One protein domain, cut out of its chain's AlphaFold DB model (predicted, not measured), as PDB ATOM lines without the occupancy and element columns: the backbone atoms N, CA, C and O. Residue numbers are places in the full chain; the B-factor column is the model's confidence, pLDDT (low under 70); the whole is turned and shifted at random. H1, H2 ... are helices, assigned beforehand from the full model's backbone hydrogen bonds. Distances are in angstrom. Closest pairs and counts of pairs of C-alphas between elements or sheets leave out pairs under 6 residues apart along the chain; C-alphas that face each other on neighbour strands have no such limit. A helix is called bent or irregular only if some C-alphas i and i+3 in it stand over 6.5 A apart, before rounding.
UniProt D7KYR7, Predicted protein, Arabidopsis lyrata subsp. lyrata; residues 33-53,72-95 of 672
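AT A GLANCE: This is residues 33 to 53 and 72 to 95 of the 672 residues of the protein "Predicted protein" of Arabidopsis lyrata subsp. lyrata (UniProt D7KYR7). One long helix, H1, kinked near residue 45, has a short helix, H2, set steeply to it on one side, and a tail without named elements, residues 83 to 95, passes over H1 and leads away on the other side. The printed part has 45 residues with two named helices, H1 then H2, and no named strand; the class is all helix. It is only just loose, close to compact, with a radius of gyration of the C-alphas of 11.3 A, and only just elongated, spanning 35 by 23 by 19 A.

HOW THE PARTS SIT: H1, residues 34 to 51, has a kink of 37 degrees near residue 45; it is neither bent nor irregular, but only just, with C-alphas 42 and 45 6.4 A apart. With residues 43 to 50 alone it touches H2, residues 75 to 82; the closest C-alphas, of Gly 46 and Val 81, are 5.6 A apart. They run opposite ways at a steep tilt of 64 degrees. Every O i to N i+4 pair is within hydrogen-bond range in H2, and 12 of 14 in H1.

IN THESE COORDINATES: H1 measures 24.5 A from C-alpha 34 at (134.333, 190.339, 139.406) to C-alpha 51. H2 measures 10.5 A, ending at C-alpha 82, (128.138, 177.844, 148.038).

THE WHOLE: The C-alphas farthest apart, of Ser 72 and Val 95, are 36.3 A apart. Residues 54 to 71 are not printed; C-alphas 53 and 72 are 13.0 A apart across this cut. Residues 34 to 35, 72 to 73 and 87 to 95 have pLDDT under 70.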
ATOM      1  N   PRO A  33     130.452 190.504 136.625       71.31
ATOM      2  CA  PRO A  33     130.957 191.240 137.785       71.31
ATOM      3  C   PRO A  33     132.022 190.445 138.543       71.31
ATOM      4  O   PRO A  33     131.791 189.276 138.847       71.31
ATOM      5  N   LEU A  34     133.170 191.057 138.861       67.00
ATOM      6  CA  LEU A  34     134.333 190.339 139.406       67.00
ATOM      7  C   LEU A  34     133.984 189.525 140.665       67.00
ATOM      8  O   LEU A  34     134.424 188.391 140.808       67.00
ATOM      9  N   ALA A  35     133.096 190.037 141.524       67.06
ATOM     10  CA  ALA A  35     132.568 189.297 142.672       67.06
ATOM     11  C   ALA A  35     131.835 187.990 142.285       67.06
ATOM     12  O   ALA A  35     131.986 186.980 142.966       67.06
ATOM     13  N   LEU A  36     131.080 187.979 141.180       75.81
ATOM     14  CA  LEU A  36     130.433 186.774 140.645       75.81
ATOM     15  C   LEU A  36     131.424 185.858 139.911       75.81
ATOM     16  O   LEU A  36     131.237 184.646 139.933       75.81
ATOM     17  N   GLN A  37     132.484 186.400 139.298       79.50
ATOM     18  CA  GLN A  37     133.580 185.584 138.752       79.50
ATOM     19  C   GLN A  37     134.324 184.857 139.876       79.50
ATOM     20  O   GLN A  37     134.481 183.644 139.814       79.50
ATOM     21  N   LEU A  38     134.715 185.572 140.934       76.50
ATOM     22  CA  LEU A  38     135.378 185.007 142.110       76.50
ATOM     23  C   LEU A  38     134.481 184.002 142.847       76.50
ATOM     24  O   LEU A  38     134.967 182.950 143.253       76.50
ATOM     25  N   LEU A  39     133.172 184.263 142.957       78.69
ATOM     26  CA  LEU A  39     132.206 183.294 143.486       78.69
ATOM     27  C   LEU A  39     132.111 182.037 142.605       78.69
ATOM     28  O   LEU A  39     132.081 180.927 143.128       78.69
ATOM     29  N   ALA A  40     132.116 182.184 141.277       81.06
ATOM     30  CA  ALA A  40     132.139 181.044 140.366       81.06
ATOM     31  C   ALA A  40     133.446 180.240 140.494       81.06
ATOM     32  O   ALA A  40     133.382 179.024 140.637       81.06
ATOM     33  N   TYR A  41     134.614 180.892 140.518       81.19
ATOM     34  CA  TYR A  41     135.907 180.222 140.718       81.19
ATOM     35  C   TYR A  41     135.996 179.513 142.074       81.19
ATOM     36  O   TYR A  41     136.427 178.364 142.116       81.19
ATOM     37  N   ARG A  42     135.500 180.138 143.151       80.31
ATOM     38  CA  ARG A  42     135.345 179.518 144.478       80.31
ATOM     39  C   ARG A  42     134.534 178.230 144.377       80.31
ATOM     40  O   ARG A  42     134.974 177.177 144.826       80.31
ATOM     41  N   ASN A  43     133.361 178.309 143.755       83.69
ATOM     42  CA  ASN A  43     132.436 177.185 143.678       83.69
ATOM     43  C   ASN A  43     132.900 176.081 142.715       83.69
ATOM     44  O   ASN A  43     132.525 174.931 142.923       83.69
ATOM     45  N   ILE A  44     133.714 176.380 141.695       83.94
ATOM     46  CA  ILE A  44     134.187 175.391 140.710       83.94
ATOM     47  C   ILE A  44     134.934 174.231 141.380       83.94
ATOM     48  O   ILE A  44     134.658 173.085 141.032       83.94
ATOM     49  N   SER A  45     135.802 174.486 142.364       79.94
ATOM     50  CA  SER A  45     136.550 173.423 143.055       79.94
ATOM     51  C   SER A  45     135.624 172.481 143.833       79.94
ATOM     52  O   SER A  45     135.630 171.273 143.606       79.94
ATOM     53  N   GLY A  46     134.742 173.029 144.679       82.00
ATOM     54  CA  GLY A  46     133.775 172.218 145.431       82.00
ATOM     55  C   GLY A  46     132.706 171.565 144.543       82.00
ATOM     56  O   GLY A  46     132.198 170.495 144.869       82.00
ATOM     57  N   MET A  47     132.383 172.157 143.387       83.38
ATOM     58  CA  MET A  47     131.557 171.510 142.365       83.38
ATOM     59  C   MET A  47     132.299 170.365 141.678       83.38
ATOM     60  O   MET A  47     131.677 169.342 141.424       83.38
ATOM     61  N   ALA A  48     133.597 170.487 141.392       81.50
ATOM     62  CA  ALA A  48     134.370 169.389 140.819       81.50
ATOM     63  C   ALA A  48     134.382 168.177 141.766       81.50
ATOM     64  O   ALA A  48     134.078 167.068 141.329       81.50
ATOM     65  N   GLU A  49     134.612 168.391 143.067       80.75
ATOM     66  CA  GLU A  49     134.514 167.347 144.101       80.75
ATOM     67  C   GLU A  49     133.103 166.744 144.215       80.75
ATOM     68  O   GLU A  49     132.953 165.528 144.306       80.75
ATOM     69  N   ALA A  50     132.053 167.573 144.191       82.19
ATOM     70  CA  ALA A  50     130.673 167.119 144.380       82.19
ATOM     71  C   ALA A  50     130.005 166.528 143.120       82.19
ATOM     72  O   ALA A  50     128.909 165.967 143.218       82.19
ATOM     73  N   LEU A  51     130.618 166.680 141.940       77.56
ATOM     74  CA  LEU A  51     130.097 166.202 140.652       77.56
ATOM     75  C   LEU A  51     130.939 165.093 140.021       77.56
ATOM     76  O   LEU A  51     130.418 164.328 139.207       77.56
ATOM     77  N   THR A  52     132.211 164.967 140.396       74.12
ATOM     78  CA  THR A  52     133.012 163.794 140.044       74.12
ATOM     79  C   THR A  52     132.473 162.605 140.834       74.12
ATOM     80  O   THR A  52     132.579 162.563 142.058       74.12
ATOM     81  N   ASP A  53     131.880 161.626 140.146       71.31
ATOM     82  CA  ASP A  53     131.656 160.313 140.753       71.31
ATOM     83  C   ASP A  53     133.044 159.765 141.133       71.31
ATOM     84  O   ASP A  53     133.904 159.687 140.252       71.31
ATOM     85  N   SER A  72     122.941 166.420 135.292       62.72
ATOM     86  CA  SER A  72     121.870 167.274 135.806       62.72
ATOM     87  C   SER A  72     122.153 167.582 137.273       62.72
ATOM     88  O   SER A  72     121.664 166.890 138.166       62.72
ATOM     89  N   THR A  73     122.981 168.596 137.512       67.38
ATOM     90  CA  THR A  73     123.389 169.014 138.854       67.38
ATOM     91  C   THR A  73     122.161 169.455 139.661       67.38
ATOM     92  O   THR A  73     121.377 170.307 139.240       67.38
ATOM     93  N   ALA A  74     121.930 168.834 140.818       76.56
ATOM     94  CA  ALA A  74     120.821 169.232 141.677       76.56
ATOM     95  C   ALA A  74     121.163 170.561 142.367       76.56
ATOM     96  O   ALA A  74     122.240 170.681 142.948       76.56
ATOM     97  N   LEU A  75     120.237 171.528 142.376       79.88
ATOM     98  CA  LEU A  75     120.433 172.835 143.033       79.88
ATOM     99  C   LEU A  75     120.880 172.705 144.500       79.88
ATOM    100  O   LEU A  75     121.701 173.483 144.968       79.88
ATOM    101  N   THR A  76     120.418 171.667 145.205       80.94
ATOM    102  CA  THR A  76     120.847 171.334 146.575       80.94
ATOM    103  C   THR A  76     122.359 171.124 146.705       80.94
ATOM    104  O   THR A  76     122.922 171.465 147.740       80.94
ATOM    105  N   ILE A  77     123.014 170.573 145.674       81.38
ATOM    106  CA  ILE A  77     124.470 170.377 145.638       81.38
ATOM    107  C   ILE A  77     125.154 171.736 145.481       81.38
ATOM    108  O   ILE A  77     126.015 172.071 146.290       81.38
ATOM    109  N   ILE A  78     124.709 172.548 144.515       82.06
ATOM    110  CA  ILE A  78     125.248 173.894 144.253       82.06
ATOM    111  C   ILE A  78     125.162 174.758 145.519       82.06
ATOM    112  O   ILE A  78     126.187 175.235 145.997       82.06
ATOM    113  N   HIS A  79     123.983 174.843 146.142       81.69
ATOM    114  CA  HIS A  79     123.797 175.589 147.392       81.69
ATOM    115  C   HIS A  79     124.649 175.040 148.555       81.69
ATOM    116  O   HIS A  79     125.008 175.790 149.460       81.69
ATOM    117  N   SER A  80     124.967 173.736 148.572       83.38
ATOM    118  CA  SER A  80     125.839 173.157 149.604       83.38
ATOM    119  C   SER A  80     127.317 173.494 149.390       83.38
ATOM    120  O   SER A  80     128.026 173.705 150.367       83.38
ATOM    121  N   VAL A  81     127.757 173.623 148.133       84.25
ATOM    122  CA  VAL A  81     129.097 174.108 147.773       84.25
ATOM    123  C   VAL A  81     129.225 175.602 148.084       84.25
ATOM    124  O   VAL A  81     130.181 176.005 148.739       84.25
ATOM    125  N   GLU A  82     128.222 176.407 147.719       81.44
ATOM    126  CA  GLU A  82     128.138 177.844 148.038       81.44
ATOM    127  C   GLU A  82     128.210 178.136 149.546       81.44
ATOM    128  O   GLU A  82     128.715 179.180 149.956       81.44
ATOM    129  N   GLN A  83     127.724 177.211 150.382       81.31
ATOM    130  CA  GLN A  83     127.729 177.316 151.847       81.31
ATOM    131  C   GLN A  83     128.990 176.728 152.505       81.31
ATOM    132  O   GLN A  83     129.083 176.705 153.734       81.31
ATOM    133  N   THR A  84     129.972 176.269 151.726       81.38
ATOM    134  CA  THR A  84     131.243 175.752 152.251       81.38
ATOM    135  C   THR A  84     132.190 176.910 152.563       81.38
ATOM    136  O   THR A  84     132.801 177.505 151.675       81.38
ATOM    137  N   GLU A  85     132.325 177.244 153.849       72.00
ATOM    138  CA  GLU A  85     133.157 178.363 154.324       72.00
ATOM    139  C   GLU A  85     134.646 178.193 153.979       72.00
ATOM    140  O   GLU A  85     135.298 179.174 153.620       72.00
ATOM    141  N   THR A  86     135.150 176.952 153.988       72.19
ATOM    142  CA  THR A  86     136.552 176.577 153.708       72.19
ATOM    143  C   THR A  86     136.972 176.704 152.242       72.19
ATOM    144  O   THR A  86     138.142 176.504 151.929       72.19
ATOM    145  N   LEU A  87     136.042 177.009 151.335       64.69
ATOM    146  CA  LEU A  87     136.311 177.107 149.904       64.69
ATOM    147  C   LEU A  87     137.059 178.421 149.603       64.69
ATOM    148  O   LEU A  87     136.451 179.482 149.465       64.69
ATOM    149  N   CYS A  88     138.390 178.370 149.555       64.31
ATOM    150  CA  CYS A  88     139.228 179.494 149.131       64.31
ATOM    151  C   CYS A  88     139.430 179.485 147.604       64.31
ATOM    152  O   CYS A  88     139.246 178.458 146.953       64.31
ATOM    153  N   VAL A  89     139.825 180.627 147.039       64.31
ATOM    154  CA  VAL A  89     140.387 180.706 145.683       64.31
ATOM    155  C   VAL A  89     141.847 181.087 145.838       64.31
ATOM    156  O   VAL A  89     142.160 182.265 146.006       64.31
ATOM    157  N   ASP A  90     142.727 180.094 145.793       65.69
ATOM    158  CA  ASP A  90     144.159 180.359 145.733       65.69
ATOM    159  C   ASP A  90     144.491 180.960 144.352       65.69
ATOM    160  O   ASP A  90     144.077 180.408 143.322       65.69
ATOM    161  N   PRO A  91     145.188 182.107 144.285       63.38
ATOM    162  CA  PRO A  91     145.496 182.750 143.016       63.38
ATOM    163  C   PRO A  91     146.545 181.926 142.256       63.38
ATOM    164  O   PRO A  91     147.715 181.891 142.626       63.38
ATOM    165  N   LEU A  92     146.117 181.277 141.164       64.12
ATOM    166  CA  LEU A  92     146.957 180.407 140.322       64.12
ATOM    167  C   LEU A  92     148.240 181.098 139.824       64.12
ATOM    168  O   LEU A  92     149.273 180.453 139.660       64.12
ATOM    169  N   VAL A  93     148.166 182.409 139.592       68.12
ATOM    170  CA  VAL A  93     149.337 183.271 139.428       68.12
ATOM    171  C   VAL A  93     149.562 183.972 140.760       68.12
ATOM    172  O   VAL A  93     148.736 184.790 141.166       68.12
ATOM    173  N   TYR A  94     150.684 183.683 141.421       63.50
ATOM    174  CA  TYR A  94     151.118 184.455 142.581       63.50
ATOM    175  C   TYR A  94     151.523 185.857 142.115       63.50
ATOM    176  O   TYR A  94     152.655 186.086 141.688       63.50
ATOM    177  N   VAL A  95     150.571 186.790 142.154       60.78
ATOM    178  CA  VAL A  95     150.836 188.210 141.921       60.78
ATOM    179  C   VAL A  95     151.618 188.720 143.126       60.78
ATOM    180  O   VAL A  95     151.055 189.030 144.175       60.78
TER     181      VAL A  95